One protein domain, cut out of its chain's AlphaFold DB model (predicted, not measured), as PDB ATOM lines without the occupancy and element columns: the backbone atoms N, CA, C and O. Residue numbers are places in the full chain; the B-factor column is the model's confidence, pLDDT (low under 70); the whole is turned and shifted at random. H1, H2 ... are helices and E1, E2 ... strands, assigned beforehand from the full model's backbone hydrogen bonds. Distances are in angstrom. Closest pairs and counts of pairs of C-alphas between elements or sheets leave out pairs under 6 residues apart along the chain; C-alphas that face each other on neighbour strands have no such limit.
ATOM      1  N   VAL A   6     -14.660  -4.136 -31.626       90.56
ATOM      2  CA  VAL A   6     -14.594  -5.074 -32.752       90.56
ATOM      3  C   VAL A   6     -15.397  -6.320 -32.401       90.56
ATOM      4  O   VAL A   6     -15.168  -6.943 -31.366       90.56
ATOM      5  N   LEU A   7     -16.332  -6.683 -33.276       91.50
ATOM      6  CA  LEU A   7     -17.069  -7.942 -33.200       91.50
ATOM      7  C   LEU A   7     -16.406  -8.952 -34.140       91.50
ATOM      8  O   LEU A   7     -16.145  -8.634 -35.300       91.50
ATOM      9  N   THR A   8     -16.130 -10.162 -33.661       93.38
ATOM     10  CA  THR A   8     -15.533 -11.234 -34.474       93.38
ATOM     11  C   THR A   8     -16.043 -12.611 -34.042       93.38
ATOM     12  O   THR A   8     -16.865 -12.720 -33.134       93.38
ATOM     13  N   PHE A   9     -15.596 -13.669 -34.711       93.00
ATOM     14  CA  PHE A   9     -15.866 -15.050 -34.316       93.00
ATOM     15  C   PHE A   9     -14.905 -15.493 -33.215       93.00
ATOM     16  O   PHE A   9     -13.791 -14.982 -33.124       93.00
ATOM     17  N   ASP A  10     -15.317 -16.457 -32.401       91.31
ATOM     18  CA  ASP A  10     -14.386 -17.175 -31.538       91.31
ATOM     19  C   ASP A  10     -13.555 -18.210 -32.325       91.31
ATOM     20  O   ASP A  10     -13.681 -18.376 -33.543       91.31
ATOM     21  N   ASP A  11     -12.694 -18.940 -31.616       88.88
ATOM     22  CA  ASP A  11     -11.837 -19.976 -32.206       88.88
ATOM     23  C   ASP A  11     -12.619 -21.156 -32.806       88.88
ATOM     24  O   ASP A  11     -12.094 -21.876 -33.658       88.88
ATOM     25  N   GLY A  12     -13.877 -21.349 -32.393       85.62
ATOM     26  CA  GLY A  12     -14.765 -22.376 -32.929       85.62
ATOM     27  C   GLY A  12     -15.399 -21.998 -34.268       85.62
ATOM     28  O   GLY A  12     -15.921 -22.870 -34.965       85.62
ATOM     29  N   GLY A  13     -15.359 -20.723 -34.670       85.81
ATOM     30  CA  GLY A  13     -15.800 -20.278 -35.991       85.81
ATOM     31  C   GLY A  13     -17.258 -20.617 -36.323       85.81
ATOM     32  O   GLY A  13     -17.573 -20.883 -37.488       85.81
ATOM     33  N   VAL A  14     -18.142 -20.647 -35.317       85.38
ATOM     34  CA  VAL A  14     -19.582 -20.993 -35.345       85.38
ATOM     35  C   VAL A  14     -19.890 -22.455 -35.695       85.38
ATOM     36  O   VAL A  14     -20.788 -23.082 -35.126       85.38
ATOM     37  N   SER A  15     -19.204 -22.996 -36.691       82.75
ATOM     38  CA  SER A  15     -19.321 -24.371 -37.180       82.75
ATOM     39  C   SER A  15     -17.964 -24.946 -37.593       82.75
ATOM     40  O   SER A  15     -17.924 -25.877 -38.390       82.75
ATOM     41  N   GLY A  16     -16.861 -24.348 -37.138       84.56
ATOM     42  CA  GLY A  16     -15.509 -24.677 -37.590       84.56
ATOM     43  C   GLY A  16     -15.193 -24.175 -38.998       84.56
ATOM     44  O   GLY A  16     -14.307 -24.720 -39.651       84.56
ATOM     45  N   HIS A  17     -15.918 -23.171 -39.507       87.38
ATOM     46  CA  HIS A  17     -15.694 -22.694 -40.871       87.38
ATOM     47  C   HIS A  17     -14.297 -22.048 -40.985       87.38
ATOM     48  O   HIS A  17     -14.027 -21.097 -40.243       87.38
ATOM     49  N   PRO A  18     -13.429 -22.472 -41.929       91.12
ATOM     50  CA  PRO A  18     -12.037 -22.017 -41.993       91.12
ATOM     51  C   PRO A  18     -11.891 -20.496 -42.024       91.12
ATOM     52  O   PRO A  18     -11.074 -19.939 -41.297       91.12
ATOM     53  N   ASN A  19     -12.745 -19.811 -42.791       92.88
ATOM     54  CA  ASN A  19     -12.709 -18.349 -42.871       92.88
ATOM     55  C   ASN A  19     -13.060 -17.678 -41.537       92.88
ATOM     56  O   ASN A  19     -12.460 -16.670 -41.198       92.88
ATOM     57  N   HIS A  20     -13.995 -18.230 -40.758       92.62
ATOM     58  CA  HIS A  20     -14.363 -17.648 -39.465       92.62
ATOM     59  C   HIS A  20     -13.224 -17.804 -38.455       92.62
ATOM     60  O   HIS A  20     -12.871 -16.848 -37.768       92.62
ATOM     61  N   VAL A  21     -12.601 -18.985 -38.429       92.25
ATOM     62  CA  VAL A  21     -11.429 -19.266 -37.588       92.25
ATOM     63  C   VAL A  21     -10.246 -18.380 -37.990       92.25
ATOM     64  O   VAL A  21      -9.569 -17.819 -37.131       92.25
ATOM     65  N   ALA A  22     -10.006 -18.208 -39.291       93.50
ATOM     66  CA  ALA A  22      -8.957 -17.328 -39.796       93.50
ATOM     67  C   ALA A  22      -9.197 -15.864 -39.394       93.50
ATOM     68  O   ALA A  22      -8.269 -15.211 -38.920       93.50
ATOM     69  N   THR A  23     -10.435 -15.367 -39.504       93.44
ATOM     70  CA  THR A  23     -10.800 -14.015 -39.056       93.44
ATOM     71  C   THR A  23     -10.588 -13.839 -37.551       93.44
ATOM     72  O   THR A  23      -9.996 -12.839 -37.148       93.44
ATOM     73  N   SER A  24     -10.994 -14.812 -36.722       93.00
ATOM     74  CA  SER A  24     -10.724 -14.795 -35.273       93.00
ATOM     75  C   SER A  24      -9.228 -14.628 -34.993       93.00
ATOM     76  O   SER A  24      -8.811 -13.685 -34.319       93.00
ATOM     77  N   ARG A  25      -8.398 -15.488 -35.594       92.69
ATOM     78  CA  ARG A  25      -6.939 -15.462 -35.415       92.69
ATOM     79  C   ARG A  25      -6.305 -14.169 -35.920       92.69
ATOM     80  O   ARG A  25      -5.387 -13.658 -35.287       92.69
ATOM     81  N   GLY A  26      -6.792 -13.632 -37.038       93.12
ATOM     82  CA  GLY A  26      -6.328 -12.360 -37.585       93.12
ATOM     83  C   GLY A  26      -6.573 -11.197 -36.624       93.12
ATOM     84  O   GLY A  26      -5.668 -10.399 -36.393       93.12
ATOM     85  N   VAL A  27      -7.756 -11.142 -36.004       91.56
ATOM     86  CA  VAL A  27      -8.076 -10.126 -34.990       91.56
ATOM     87  C   VAL A  27      -7.196 -10.288 -33.751       91.56
ATOM     88  O   VAL A  27      -6.645  -9.299 -33.279       91.56
ATOM     89  N   GLN A  28      -7.009 -11.514 -33.257       89.69
ATOM     90  CA  GLN A  28      -6.135 -11.779 -32.104       89.69
ATOM     91  C   GLN A  28      -4.701 -11.308 -32.368       89.69
ATOM     92  O   GLN A  28      -4.138 -10.554 -31.578       89.69
ATOM     93  N   ARG A  29      -4.149 -11.657 -33.535       90.31
ATOM     94  CA  ARG A  29      -2.816 -11.211 -33.946       90.31
ATOM     95  C   ARG A  29      -2.722  -9.688 -34.037       90.31
ATOM     96  O   ARG A  29      -1.747  -9.115 -33.567       90.31
ATOM     97  N   ALA A  30      -3.734  -9.030 -34.600       89.31
ATOM     98  CA  ALA A  30      -3.760  -7.574 -34.701       89.31
ATOM     99  C   ALA A  30      -3.793  -6.882 -33.327       89.31
ATOM    100  O   ALA A  30      -3.219  -5.807 -33.180       89.31
ATOM    101  N   LEU A  31      -4.433  -7.484 -32.317       86.50
ATOM    102  CA  LEU A  31      -4.396  -6.972 -30.942       86.50
ATOM    103  C   LEU A  31      -3.011  -7.123 -30.317       86.50
ATOM    104  O   LEU A  31      -2.530  -6.193 -29.676       86.50
ATOM    105  N   ASP A  32      -2.377  -8.278 -30.519       84.56
ATOM    106  CA  ASP A  32      -1.071  -8.574 -29.934       84.56
ATOM    107  C   ASP A  32       0.053  -7.747 -30.586       84.56
ATOM    108  O   ASP A  32       0.968  -7.294 -29.901       84.56
ATOM    109  N   GLU A  33      -0.029  -7.497 -31.897       86.62
ATOM    110  CA  GLU A  33       0.965  -6.723 -32.659       86.62
ATOM    111  C   GLU A  33       0.673  -5.213 -32.690       86.62
ATOM    112  O   GLU A  33       1.564  -4.410 -32.960       86.62
ATOM    113  N   GLY A  34      -0.565  -4.797 -32.413       79.50
ATOM    114  CA  GLY A  34      -1.037  -3.424 -32.623       79.50
ATOM    115  C   GLY A  34      -0.693  -2.404 -31.532       79.50
ATOM    116  O   GLY A  34      -1.104  -1.243 -31.632       79.50
ATOM    117  N   GLY A  35       0.041  -2.803 -30.490       76.88
ATOM    118  CA  GLY A  35       0.548  -1.905 -29.448       76.88
ATOM    119  C   GLY A  35      -0.534  -1.060 -28.754       76.88
ATOM    120  O   GLY A  35      -1.669  -1.496 -28.559       76.88
ATOM    121  N   ASP A  36      -0.195   0.179 -28.377       74.69
ATOM    122  CA  ASP A  36      -1.092   1.048 -27.590       74.69
ATOM    123  C   ASP A  36      -2.311   1.585 -28.370       74.69
ATOM    124  O   ASP A  36      -3.262   2.115 -27.790       74.69
ATOM    125  N   ALA A  37      -2.300   1.454 -29.700       76.25
ATOM    126  CA  ALA A  37      -3.445   1.803 -30.534       76.25
ATOM    127  C   ALA A  37      -4.563   0.756 -30.412       76.25
ATOM    128  O   ALA A  37      -5.739   1.116 -30.339       76.25
ATOM    129  N   MET A  38      -4.193  -0.527 -30.339       77.44
ATOM    130  CA  MET A  38      -5.133  -1.646 -30.240       77.44
ATOM    131  C   MET A  38      -5.468  -2.022 -28.790       77.44
ATOM    132  O   MET A  38      -6.525  -2.603 -28.555       77.44
ATOM    133  N   SER A  39      -4.652  -1.613 -27.808       72.25
ATOM    134  CA  SER A  39      -4.898  -1.845 -26.371       72.25
ATOM    135  C   SER A  39      -6.214  -1.245 -25.859       72.25
ATOM    136  O   SER A  39      -6.767  -1.705 -24.866       72.25
ATOM    137  N   LYS A  40      -6.738  -0.218 -26.539       79.75
ATOM    138  CA  LYS A  40      -7.973   0.491 -26.156       79.75
ATOM    139  C   LYS A  40      -9.218  -0.043 -26.869       79.75
ATOM    140  O   LYS A  40     -10.309   0.464 -26.619       79.75
ATOM    141  N   VAL A  41      -9.066  -1.016 -27.768       86.50
ATOM    142  CA  VAL A  41     -10.164  -1.592 -28.551       86.50
ATOM    143  C   VAL A  41     -10.714  -2.811 -27.819       86.50
ATOM    144  O   VAL A  41      -9.985  -3.762 -27.549       86.50
ATOM    145  N   ARG A  42     -12.018  -2.821 -27.525       87.69
ATOM    146  CA  ARG A  42     -12.667  -3.998 -26.934       87.69
ATOM    147  C   ARG A  42     -13.014  -5.002 -28.021       87.69
ATOM    148  O   ARG A  42     -13.697  -4.651 -28.981       87.69
ATOM    149  N   VAL A  43     -12.611  -6.256 -27.852       88.88
ATOM    150  CA  VAL A  43     -12.962  -7.324 -28.794       88.88
ATOM    151  C   VAL A  43     -13.997  -8.248 -28.178       88.88
ATOM    152  O   VAL A  43     -13.799  -8.798 -27.098       88.88
ATOM    153  N   LEU A  44     -15.117  -8.397 -28.879       90.69
ATOM    154  CA  LEU A  44     -16.204  -9.294 -28.525       90.69
ATOM    155  C   LEU A  44     -16.244 -10.436 -29.539       90.69
ATOM    156  O   LEU A  44     -16.396 -10.213 -30.741       90.69
ATOM    157  N   MET A  45     -16.101 -11.660 -29.046       91.00
ATOM    158  CA  MET A  45     -16.112 -12.869 -29.858       91.00
ATOM    159  C   MET A  45     -17.461 -13.565 -29.748       91.00
ATOM    160  O   MET A  45     -17.965 -13.783 -28.648       91.00
ATOM    161  N   LEU A  46     -18.052 -13.903 -30.891       89.62
ATOM    162  CA  LEU A  46     -19.288 -14.668 -30.964       89.62
ATOM    163  C   LEU A  46     -19.016 -16.115 -30.543       89.62
ATOM    164  O   LEU A  46     -18.243 -16.811 -31.201       89.62
ATOM    165  N   GLU A  47     -19.679 -16.560 -29.477       87.44
ATOM    166  CA  GLU A  47     -19.513 -17.897 -28.911       87.44
ATOM    167  C   GLU A  47     -20.033 -18.985 -29.871       87.44
ATOM    168  O   GLU A  47     -21.200 -19.009 -30.296       87.44
ATOM    169  N   SER A  48     -19.166 -19.941 -30.190       84.69
ATOM    170  CA  SER A  48     -19.515 -21.169 -30.888       84.69
ATOM    171  C   SER A  48     -20.245 -22.108 -29.940       84.69
ATOM    172  O   SER A  48     -19.686 -22.608 -28.967       84.69
ATOM    173  N   VAL A  49     -21.511 -22.396 -30.241       78.94
ATOM    174  CA  VAL A  49     -22.288 -23.361 -29.468       78.94
ATOM    175  C   VAL A  49     -22.106 -24.771 -30.029       78.94
ATOM    176  O   VAL A  49     -22.096 -24.949 -31.252       78.94
ATOM    177  N   PRO A  50     -22.007 -25.798 -29.165       67.31
ATOM    178  CA  PRO A  50     -21.919 -27.180 -29.616       67.31
ATOM    179  C   PRO A  50     -23.156 -27.564 -30.438       67.31
ATOM    180  O   PRO A  50     -24.261 -27.073 -30.192       67.31
ATOM    181  N   LEU A  51     -22.978 -28.487 -31.392       65.31
ATOM    182  CA  LEU A  51     -24.039 -28.971 -32.288       65.31
ATOM    183  C   LEU A  51     -25.293 -29.434 -31.528       65.31
ATOM    184  O   LEU A  51     -26.409 -29.179 -31.975       65.31
ATOM    185  N   SER A  52     -25.124 -30.025 -30.342       55.84
ATOM    186  CA  SER A  52     -26.234 -30.417 -29.466       55.84
ATOM    187  C   SER A  52     -27.109 -29.227 -29.047       55.84
ATOM    188  O   SER A  52     -28.329 -29.311 -29.119       55.84
ATOM    189  N   ARG A  53     -26.532 -28.065 -28.716       58.06
ATOM    190  CA  ARG A  53     -27.296 -26.832 -28.428       58.06
ATOM    191  C   ARG A  53     -27.841 -26.147 -29.684       58.06
ATOM    192  O   ARG A  53     -28.744 -25.322 -29.582       58.06
ATOM    193  N   LYS A  54     -27.298 -26.476 -30.858       60.06
ATOM    194  CA  LYS A  54     -27.692 -25.910 -32.156       60.06
ATOM    195  C   LYS A  54     -28.992 -26.527 -32.692       60.06
ATOM    196  O   LYS A  54     -29.739 -25.823 -33.358       60.06
ATOM    197  N   TYR A  55     -29.276 -27.793 -32.353       56.97
ATOM    198  CA  TYR A  55     -30.431 -28.552 -32.868       56.97
ATOM    199  C   TYR A  55     -31.444 -29.030 -31.806       56.97
ATOM    200  O   TYR A  55     -32.552 -29.407 -32.173       56.97
ATOM    201  N   PHE A  56     -31.151 -28.917 -30.502       58.22
ATOM    202  CA  PHE A  56     -32.150 -29.051 -29.416       58.22
ATOM    203  C   PHE A  56     -32.773 -27.695 -28.997       58.22
ATOM    204  O   PHE A  56     -33.246 -27.521 -27.873       58.22
ATOM    205  N   GLY A  57     -32.753 -26.707 -29.899       54.38
ATOM    206  CA  GLY A  57     -33.059 -25.292 -29.638       54.38
ATOM    207  C   GLY A  57     -34.395 -24.985 -28.936       54.38
ATOM    208  O   GLY A  57     -34.369 -24.222 -27.970       54.38
ATOM    209  N   PRO A  58     -35.546 -25.571 -29.325       52.97
ATOM    210  CA  PRO A  58     -36.832 -25.264 -28.681       52.97
ATOM    211  C   PRO A  58     -36.923 -25.734 -27.221       52.97
ATOM    212  O   PRO A  58     -37.454 -25.024 -26.373       52.97
ATOM    213  N   LEU A  59     -36.352 -26.901 -26.905       53.59
ATOM    214  CA  LEU A  59     -36.297 -27.442 -25.539       53.59
ATOM    215  C   LEU A  59     -35.280 -26.693 -24.668       53.59
ATOM    216  O   LEU A  59     -35.469 -26.574 -23.461       53.59
ATOM    217  N   HIS A  60     -34.220 -26.151 -25.272       54.22
ATOM    218  CA  HIS A  60     -33.235 -25.354 -24.549       54.22
ATOM    219  C   HIS A  60     -33.750 -23.951 -24.198       54.22
ATOM    220  O   HIS A  60     -33.362 -23.446 -23.156       54.22
ATOM    221  N   LEU A  61     -34.653 -23.356 -24.992       54.00
ATOM    222  CA  LEU A  61     -35.291 -22.062 -24.687       54.00
ATOM    223  C   LEU A  61     -36.106 -22.086 -23.381       54.00
ATOM    224  O   LEU A  61     -36.134 -21.085 -22.676       54.00
ATOM    225  N   LEU A  62     -36.705 -23.230 -23.028       54.09
ATOM    226  CA  LEU A  62     -37.388 -23.439 -21.740       54.09
ATOM    227  C   LEU A  62     -36.417 -23.716 -20.579       54.09
ATOM    228  O   LEU A  62     -36.775 -23.537 -19.420       54.09
ATOM    229  N   ALA A  63     -35.193 -24.152 -20.888       50.12
ATOM    230  CA  ALA A  63     -34.131 -24.445 -19.925       50.12
ATOM    231  C   ALA A  63     -33.067 -23.333 -19.849       50.12
ATOM    232  O   ALA A  63     -32.024 -23.522 -19.216       50.12
ATOM    233  N   LEU A  64     -33.296 -22.192 -20.508       53.69
ATOM    234  CA  LEU A  64     -32.454 -21.017 -20.346       53.69
ATOM    235  C   LEU A  64     -32.669 -20.491 -18.926       53.69
ATOM    236  O   LEU A  64     -33.635 -19.792 -18.642       53.69
ATOM    237  N   GLY A  65     -31.746 -20.846 -18.035       56.84
ATOM    238  CA  GLY A  65     -31.476 -20.024 -16.863       56.84
ATOM    239  C   GLY A  65     -31.024 -18.618 -17.276       56.84
ATOM    240  O   GLY A  65     -30.890 -18.317 -18.464       56.84
ATOM    241  N   GLU A  66     -30.778 -17.778 -16.273       54.41
ATOM    242  CA  GLU A  66     -30.457 -16.355 -16.415       54.41
ATOM    243  C   GLU A  66     -29.555 -16.032 -17.627       54.41
ATOM    244  O   GLU A  66     -28.502 -16.666 -17.807       54.41
ATOM    245  N   PRO A  67     -29.945 -15.058 -18.471       59.06
ATOM    246  CA  PRO A  67     -29.161 -14.668 -19.632       59.06
ATOM    247  C   PRO A  67     -27.748 -14.276 -19.198       59.06
ATOM    248  O   PRO A  67     -27.544 -13.404 -18.353       59.06
ATOM    249  N   ARG A  68     -26.741 -14.922 -19.794       62.97
ATOM    250  CA  ARG A  68     -25.338 -14.581 -19.535       62.97
ATOM    251  C   ARG A  68     -25.057 -13.166 -20.036       62.97
ATOM    252  O   ARG A  68     -25.513 -12.799 -21.123       62.97
ATOM    253  N   THR A  69     -24.269 -12.406 -19.278       67.31
ATOM    254  CA  THR A  69     -23.776 -11.079 -19.673       67.31
ATOM    255  C   THR A  69     -23.177 -11.143 -21.083       67.31
ATOM    256  O   THR A  69     -22.336 -11.997 -21.349       67.31
ATOM    257  N   GLY A  70     -23.635 -10.273 -21.991       71.00
ATOM    258  CA  GLY A  70     -23.221 -10.286 -23.403       71.00
ATOM    259  C   GLY A  70     -24.106 -11.120 -24.342       71.00
ATOM    260  O   GLY A  70     -23.756 -11.291 -25.508       71.00
ATOM    261  N   THR A  71     -25.250 -11.632 -23.873       79.56
ATOM    262  CA  THR A  71     -26.268 -12.253 -24.736       79.56
ATOM    263  C   THR A  71     -27.209 -11.197 -25.308       79.56
ATOM    264  O   THR A  71     -27.876 -10.487 -24.561       79.56
ATOM    265  N   PHE A  72     -27.294 -11.135 -26.632       79.25
ATOM    266  CA  PHE A  72     -28.214 -10.283 -27.374       79.25
ATOM    267  C   PHE A  72     -29.262 -11.158 -28.058       79.25
ATOM    268  O   PHE A  72     -28.919 -12.111 -28.765       79.25
ATOM    269  N   THR A  73     -30.535 -10.841 -27.845       81.44
ATOM    270  CA  THR A  73     -31.659 -11.535 -28.481       81.44
ATOM    271  C   THR A  73     -32.310 -10.629 -29.507       81.44
ATOM    272  O   THR A  73     -32.696  -9.512 -29.178       81.44
ATOM    273  N   SER A  74     -32.451 -11.122 -30.730       79.81
ATOM    274  CA  SER A  74     -33.141 -10.429 -31.806       79.81
ATOM    275  C   SER A  74     -34.636 -10.704 -31.732       79.81
ATOM    276  O   SER A  74     -35.086 -11.845 -31.618       79.81
ATOM    277  N   THR A  75     -35.416  -9.637 -31.817       82.38
ATOM    278  CA  THR A  75     -36.864  -9.683 -31.986       82.38
ATOM    279  C   THR A  75     -37.230 -10.161 -33.391       82.38
ATOM    280  O   THR A  75     -36.445 -10.066 -34.339       82.38
ATOM    281  N   SER A  76     -38.472 -10.615 -33.568       79.62
ATOM    282  CA  SER A  76     -38.987 -11.010 -34.887       79.62
ATOM    283  C   SER A  76     -38.889  -9.883 -35.922       79.62
ATOM    284  O   SER A  76     -38.717 -10.153 -37.107       79.62
ATOM    285  N   LYS A  77     -38.963  -8.618 -35.484       84.75
ATOM    286  CA  LYS A  77     -38.819  -7.451 -36.358       84.75
ATOM    287  C   LYS A  77     -37.383  -7.302 -36.873       84.75
ATOM    288  O   LYS A  77     -37.188  -7.198 -38.078       84.75
ATOM    289  N   GLU A  78     -36.393  -7.357 -35.986       85.88
ATOM    290  CA  GLU A  78     -34.968  -7.243 -36.346       85.88
ATOM    291  C   GLU A  78     -34.511  -8.402 -37.241       85.88
ATOM    292  O   GLU A  78     -33.700  -8.218 -38.152       85.88
ATOM    293  N   PHE A  79     -35.079  -9.593 -37.028       85.38
ATOM    294  CA  PHE A  79     -34.890 -10.724 -37.930       85.38
ATOM    295  C   PHE A  79     -35.398 -10.410 -39.344       85.38
ATOM    296  O   PHE A  79     -34.663 -10.602 -40.311       85.38
ATOM    297  N   LEU A  80     -36.632  -9.908 -39.477       87.44
ATOM    298  CA  LEU A  80     -37.212  -9.564 -40.780       87.44
ATOM    299  C   LEU A  80     -36.426  -8.452 -41.482       87.44
ATOM    300  O   LEU A  80     -36.213  -8.536 -42.689       87.44
ATOM    301  N   GLU A  81     -35.958  -7.448 -40.743       89.81
ATOM    302  CA  GLU A  81     -35.097  -6.384 -41.273       89.81
ATOM    303  C   GLU A  81     -33.767  -6.955 -41.794       89.81
ATOM    304  O   GLU A  81     -33.376  -6.694 -42.936       89.81
ATOM    305  N   SER A  82     -33.112  -7.815 -41.008       87.56
ATOM    306  CA  SER A  82     -31.856  -8.476 -41.392       87.56
ATOM    307  C   SER A  82     -32.034  -9.407 -42.597       87.56
ATOM    308  O   SER A  82     -31.205  -9.431 -43.510       87.56
ATOM    309  N   PHE A  83     -33.137 -10.157 -42.639       88.12
ATOM    310  CA  PHE A  83     -33.476 -11.025 -43.763       88.12
ATOM    311  C   PHE A  83     -33.815 -10.217 -45.020       88.12
ATOM    312  O   PHE A  83     -33.390 -10.577 -46.117       88.12
ATOM    313  N   GLY A  84     -34.522  -9.094 -44.871       90.00
ATOM    314  CA  GLY A  84     -34.801  -8.153 -45.952       90.00
ATOM    315  C   GLY A  84     -33.520  -7.596 -46.570       90.00
ATOM    316  O   GLY A  84     -33.383  -7.595 -47.794       90.00
ATOM    317  N   ALA A  85     -32.544  -7.218 -45.741       89.94
ATOM    318  CA  ALA A  85     -31.226  -6.788 -46.205       89.94
ATOM    319  C   ALA A  85     -30.490  -7.903 -46.971       89.94
ATOM    320  O   ALA A  85     -29.964  -7.667 -48.060       89.94
ATOM    321  N   LEU A  86     -30.519  -9.143 -46.466       86.81
ATOM    322  CA  LEU A  86     -29.972 -10.299 -47.185       86.81
ATOM    323  C   LEU A  86     -30.681 -10.520 -48.534       86.81
ATOM    324  O   LEU A  86     -30.036 -10.883 -49.518       86.81
ATOM    325  N   ALA A  87     -31.992 -10.269 -48.598       88.38
ATOM    326  CA  ALA A  87     -32.815 -10.516 -49.777       88.38
ATOM    327  C   ALA A  87     -32.581  -9.552 -50.951       88.38
ATOM    328  O   ALA A  87     -32.923  -9.881 -52.096       88.38
ATOM    329  N   VAL A  88     -31.954  -8.401 -50.692       92.38
ATOM    330  CA  VAL A  88     -31.442  -7.497 -51.735       92.38
ATOM    331  C   VAL A  88     -30.350  -8.195 -52.555       92.38
ATOM    332  O   VAL A  88     -30.279  -8.041 -53.775       92.38
ATOM    333  N   HIS A  89     -29.540  -9.041 -51.919       89.00
ATOM    334  CA  HIS A  89     -28.469  -9.786 -52.572       89.00
ATOM    335  C   HIS A  89     -28.991 -11.102 -53.158       89.00
ATOM    336  O   HIS A  89     -28.730 -12.188 -52.643       89.00
ATOM    337  N   ARG A  90     -29.716 -11.005 -54.280       84.12
ATOM    338  CA  ARG A  90     -30.360 -12.132 -54.986       84.12
ATOM    339  C   ARG A  90     -29.471 -13.374 -55.151       84.12
ATOM    340  O   ARG A  90     -29.941 -14.480 -54.920       84.12
ATOM    341  N   SER A  91     -28.193 -13.208 -55.501       89.06
ATOM    342  CA  SER A  91     -27.248 -14.325 -55.682       89.06
ATOM    343  C   SER A  91     -26.861 -15.040 -54.381       89.06
ATOM    344  O   SER A  91     -26.372 -16.165 -54.417       89.06
ATOM    345  N   GLN A  92     -27.084 -14.408 -53.227       83.88
ATOM    346  CA  GLN A  92     -26.810 -14.975 -51.907       83.88
ATOM    347  C   GLN A  92     -28.037 -15.679 -51.305       83.88
ATOM    348  O   GLN A  92     -27.876 -16.453 -50.358       83.88
ATOM    349  N   LEU A  93     -29.242 -15.485 -51.863       87.00
ATOM    350  CA  LEU A  93     -30.492 -16.139 -51.443       87.00
ATOM    351  C   LEU A  93     -30.630 -17.574 -51.978       87.00
ATOM    352  O   LEU A  93     -31.586 -17.949 -52.651       87.00
ATOM    353  N   VAL A  94     -29.656 -18.404 -51.648       90.31
ATOM    354  CA  VAL A  94     -29.698 -19.847 -51.886       90.31
ATOM    355  C   VAL A  94     -30.529 -20.542 -50.806       90.31
ATOM    356  O   VAL A  94     -30.485 -20.158 -49.635       90.31
ATOM    357  N   TRP A  95     -31.281 -21.578 -51.185       89.25
ATOM    358  CA  TRP A  95     -32.264 -22.248 -50.320       89.25
ATOM    359  C   TRP A  95     -31.690 -22.676 -48.957       89.25
ATOM    360  O   TRP A  95     -32.330 -22.481 -47.927       89.25
ATOM    361  N   TYR A  96     -30.450 -23.170 -48.918       84.56
ATOM    362  CA  TYR A  96     -29.808 -23.593 -47.673       84.56
ATOM    363  C   TYR A  96     -29.474 -22.418 -46.739       84.56
ATOM    364  O   TYR A  96     -29.470 -22.587 -45.523       84.56
ATOM    365  N   ARG A  97     -29.234 -21.211 -47.273       86.81
ATOM    366  CA  ARG A  97     -29.010 -19.998 -46.471       86.81
ATOM    367  C   ARG A  97     -30.315 -19.465 -45.902       86.81
ATOM    368  O   ARG A  97     -30.326 -18.993 -44.770       86.81
ATOM    369  N   VAL A  98     -31.402 -19.587 -46.662       86.62
ATOM    370  CA  VAL A  98     -32.749 -19.289 -46.168       86.62
ATOM    371  C   VAL A  98     -33.079 -20.224 -45.007       86.62
ATOM    372  O   VAL A  98     -33.380 -19.746 -43.920       86.62
ATOM    373  N   LEU A  99     -32.904 -21.540 -45.178       84.25
ATOM    374  CA  LEU A  99     -33.083 -22.499 -44.083       84.25
ATOM    375  C   LEU A  99     -32.192 -22.165 -42.880       84.25
ATOM    376  O   LEU A  99     -32.673 -22.136 -41.753       84.25
ATOM    377  N   PHE A 100     -30.913 -21.857 -43.098       83.69
ATOM    378  CA  PHE A 100     -30.030 -21.460 -42.005       83.69
ATOM    379  C   PHE A 100     -30.533 -20.208 -41.278       83.69
ATOM    380  O   PHE A 100     -30.529 -20.196 -40.055       83.69
ATOM    381  N   ALA A 101     -31.004 -19.181 -41.989       83.38
ATOM    382  CA  ALA A 101     -31.542 -17.979 -41.357       83.38
ATOM    383  C   ALA A 101     -32.749 -18.296 -40.456       83.38
ATOM    384  O   ALA A 101     -32.815 -17.786 -39.347       83.38
ATOM    385  N   PHE A 102     -33.657 -19.176 -40.884       79.75
ATOM    386  CA  PHE A 102     -34.850 -19.524 -40.098       79.75
ATOM    387  C   PHE A 102     -34.595 -20.524 -38.962       79.75
ATOM    388  O   PHE A 102     -35.281 -20.484 -37.946       79.75
ATOM    389  N   PHE A 103     -33.640 -21.443 -39.111       76.38
ATOM    390  CA  PHE A 103     -33.437 -22.536 -38.148       76.38
ATOM    391  C   PHE A 103     -32.194 -22.372 -37.271       76.38
ATOM    392  O   PHE A 103     -32.009 -23.116 -36.308       76.38
ATOM    393  N   SER A 104     -31.320 -21.414 -37.574       77.62
ATOM    394  CA  SER A 104     -30.122 -21.169 -36.777       77.62
ATOM    395  C   SER A 104     -30.445 -20.338 -35.543       77.62
ATOM    396  O   SER A 104     -30.965 -19.231 -35.647       77.62
ATOM    397  N   ARG A 105     -30.004 -20.808 -34.367       79.62
ATOM    398  CA  ARG A 105     -30.012 -20.021 -33.119       79.62
ATOM    399  C   ARG A 105     -29.414 -18.627 -33.315       79.62
ATOM    400  O   ARG A 105     -29.928 -17.677 -32.746       79.62
ATOM    401  N   TYR A 106     -28.372 -18.499 -34.134       80.44
ATOM    402  CA  TYR A 106     -27.642 -17.245 -34.348       80.44
ATOM    403  C   TYR A 106     -28.461 -16.148 -35.044       80.44
ATOM    404  O   TYR A 106     -28.092 -14.981 -34.976       80.44
ATOM    405  N   ALA A 107     -29.583 -16.491 -35.680       80.00
ATOM    406  CA  ALA A 107     -30.510 -15.491 -36.205       80.00
ATOM    407  C   ALA A 107     -31.360 -14.826 -35.105       80.00
ATOM    408  O   ALA A 107     -31.938 -13.768 -35.334       80.00
ATOM    409  N   TYR A 108     -31.421 -15.439 -33.919       79.06
ATOM    410  CA  TYR A 108     -32.292 -15.030 -32.817       79.06
ATOM    411  C   TYR A 108     -31.526 -14.711 -31.533       79.06
ATOM    412  O   TYR A 108     -31.948 -13.863 -30.761       79.06
ATOM    413  N   VAL A 109     -30.418 -15.401 -31.267       82.12
ATOM    414  CA  VAL A 109     -29.653 -15.296 -30.025       82.12
ATOM    415  C   VAL A 109     -28.166 -15.340 -30.341       82.12
ATOM    416  O   VAL A 109     -27.642 -16.360 -30.798       82.12
ATOM    417  N   ASN A 110     -27.478 -14.244 -30.035       86.44
ATOM    418  CA  ASN A 110     -26.039 -14.097 -30.196       86.44
ATOM    419  C   ASN A 110     -25.407 -13.834 -28.832       86.44
ATOM    420  O   ASN A 110     -25.705 -12.837 -28.182       86.44
ATOM    421  N   THR A 111     -24.542 -14.742 -28.385       85.94
ATOM    422  CA  THR A 111     -23.807 -14.593 -27.125       85.94
ATOM    423  C   THR A 111     -22.379 -14.184 -27.444       85.94
ATOM    424  O   THR A 111     -21.676 -14.902 -28.152       85.94
ATOM    425  N   PHE A 112     -21.968 -13.025 -26.940       88.19
ATOM    426  CA  PHE A 112     -20.622 -12.503 -27.108       88.19
ATOM    427  C   PHE A 112     -19.831 -12.603 -25.810       88.19
ATOM    428  O   PHE A 112     -20.323 -12.252 -24.739       88.19
ATOM    429  N   VAL A 113     -18.576 -13.026 -25.930       87.31
ATOM    430  CA  VAL A 113     -17.611 -13.079 -24.831       87.31
ATOM    431  C   VAL A 113     -16.480 -12.087 -25.087       87.31
ATOM    432  O   VAL A 113     -16.014 -11.936 -26.216       87.31
ATOM    433  N   GLY A 114     -16.055 -11.372 -24.045       86.38
ATOM    434  CA  GLY A 114     -14.928 -10.446 -24.140       86.38
ATOM    435  C   GLY A 114     -13.610 -11.197 -24.303       86.38
ATOM    436  O   GLY A 114     -13.313 -12.103 -23.523       86.38
ATOM    437  N   TYR A 115     -12.815 -10.812 -25.299       84.00
ATOM    438  CA  TYR A 115     -11.452 -11.297 -25.470       84.00
ATOM    439  C   TYR A 115     -10.461 -10.307 -24.859       84.00
ATOM    440  O   TYR A 115     -10.426  -9.136 -25.237       84.00
ATOM    441  N   TYR A 116      -9.626 -10.805 -23.949       73.00
ATOM    442  CA  TYR A 116      -8.526 -10.059 -23.344       73.00
ATOM    443  C   TYR A 116      -7.202 -10.620 -23.866       73.00
ATOM    444  O   TYR A 116      -6.949 -11.823 -23.727       73.00
ATOM    445  N   SER A 117      -6.360  -9.757 -24.447       65.94
ATOM    446  CA  SER A 117      -5.004 -10.136 -24.875       65.94
ATOM    447  C   SER A 117      -4.186 -10.630 -23.675       65.94
ATOM    448  O   SER A 117      -4.390 -10.214 -22.529       65.94
ATOM    449  N   SER A 118      -3.221 -11.514 -23.935       61.81
ATOM    450  CA  SER A 118      -2.314 -12.060 -22.916       61.81
ATOM    451  C   SER A 118      -1.557 -10.977 -22.127       61.81
ATOM    452  O   SER A 118      -1.192 -11.213 -20.975       61.81
ATOM    453  N   SER A 119      -1.364  -9.788 -22.710       57.34
ATOM    454  CA  SER A 119      -0.758  -8.625 -22.043       57.34
ATOM    455  C   SER A 119      -1.621  -8.078 -20.893       57.34
ATOM    456  O   SER A 119      -1.096  -7.715 -19.840       57.34
ATOM    457  N   GLU A 120      -2.950  -8.088 -21.039       57.88
ATOM    458  CA  GLU A 120      -3.880  -7.657 -19.987       57.88
ATOM    459  C   GLU A 120      -4.149  -8.745 -18.945       57.88
ATOM    460  O   GLU A 120      -4.250  -8.438 -17.759       57.88
ATOM    461  N   LYS A 121      -4.172 -10.027 -19.341       55.69
ATOM    462  CA  LYS A 121      -4.314 -11.149 -18.391       55.69
ATOM    463  C   LYS A 121      -3.225 -11.142 -17.312       55.69
ATOM    464  O   LYS A 121      -3.513 -11.470 -16.169       55.69
ATOM    465  N   LYS A 122      -1.999 -10.721 -17.651       53.59
ATOM    466  CA  LYS A 122      -0.879 -10.576 -16.700       53.59
ATOM    467  C   LYS A 122      -0.995  -9.383 -15.746       53.59
ATOM    468  O   LYS A 122      -0.278  -9.369 -14.758       53.59
ATOM    469  N   LYS A 123      -1.838  -8.383 -16.029       52.62
ATOM    470  CA  LYS A 123      -2.044  -7.217 -15.144       52.62
ATOM    471  C   LYS A 123      -3.103  -7.460 -14.061       52.62
ATOM    472  O   LYS A 123      -3.198  -6.667 -13.130       52.62
TER     473      LYS A 123
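What this domain is: This is residues 6 to 123 of the 125 residues of the protein "N-acetylglucosaminylphosphatidylinositol deacetylase" of Noctiluca scintillans (UniProt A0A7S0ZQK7). A small, strongly twisted sheet of four strands has one long helix, H2, packed over its E1 and E2 end, while two helices, H6 and H7, stand side by side beyond the other end, off the sheet. The long strand E4 bridges the two ends, and the loosely built stretch of H4 and H5 folds out between E2 and E3, with residues 61 to 66 sticking out. The printed part has 118 residues, with eight named helices and four named strands in the order E1 H1 H2 H3 E2 H4 H5 E3 H6 H7 E4 H8; the sheet's order is E1 E2 E4 E3, mixed, and the class is mixed, helices and strands. The whole is only just loose, close to compact, with a radius of gyration of the C-alphas of 16.4 A, and its C-alphas span 44 by 38 by 25 A.

Where its parts are: E1, residues 6 to 9, begins at C-alpha 6 (-14.594, -5.074, -32.752). H1 is residues 13 to 16, H2 is residues 18 to 33 and 22.1 A long, and H3 is residues 35 to 38. E2, residues 42 to 46, is 13.2 A long. H4, residues 51 to 55, and H5, residues 57 to 62, come before E3, residues 71 to 73. H6, residues 76 to 88, starts at C-alpha 76 (-38.987, -11.010, -34.887) and is 18.8 A long. H7, residues 95 to 103, is 12.2 A long, and E4, residues 109 to 115, is 19.2 A long. H8, residues 118 to 121, ends at C-alpha 121 (-4.314, -11.149, -18.391).

How they stand to each other: In the sheet, E1 and E3 are the edge strands. E1 and E2 are parallel at 28 degrees, with N 8 and O 44 within hydrogen-bond range at 2.9 A. E1, H1 H2 H3 and E2 make a strand-helix-strand unit, two parallel neighbour strands with helices between them along the chain. E2 and E4 are antiparallel at 138 degrees, with N 45 and O 113 at 2.8 A. E4 and E3 are antiparallel at 155 degrees, with N 72 and O 110 at 2.8 A. The pairing of E4 is staggered: residues 109 to 111 pair with E3 and residues 112 to 115 with E2. E2, H4 H5 and E3 make a split unit, with E4 between the two strands in the sheet and a right-handed crossover. H2 is on the sheet at a height of 9.7 A, over E1 and E2, and on the local plane it runs along the strands at 17 degrees to E2; helix and sheet make two layers. The closest C-alphas of E1 and H2 are those of Phe 9 and Ser 24, 5.2 A apart. H1 touches H2, with residues 19 to 24 of H2 alone; the closest C-alphas, of Gly 13 and His 20, are 4.6 A apart. H3 and H8 are each close to H2 but not clearly touching, at 5.4 A between the C-alphas of Leu 31 and Met 38 and 7.9 A between those of Asp 32 and Ser 119. H6 and H7 are close but not clearly touching, at 7.6 A between the C-alphas of Phe 83 and Ala 101, with a shallow tilt of 14 degrees, opposite ways. H4 and H5 are close but not clearly touching, and both are apart from H6 and H7. Each O i to N i+4 pair is within hydrogen-bond range in H2, H4, H6 and H7, and 1 of 2 in H5; H1, H3 and H8 are too short for such a pair.

The domain as a whole: The C-alphas farthest apart, of Arg 90 and Lys 123, are 49.1 A apart. The printed part has no cut and no long link; the links H5 to E3 and H6 to H7 are short and the others tight. The mean pLDDT of the printed part is 79.2, and residues 50 to 69 and 117 to 123 are under 70.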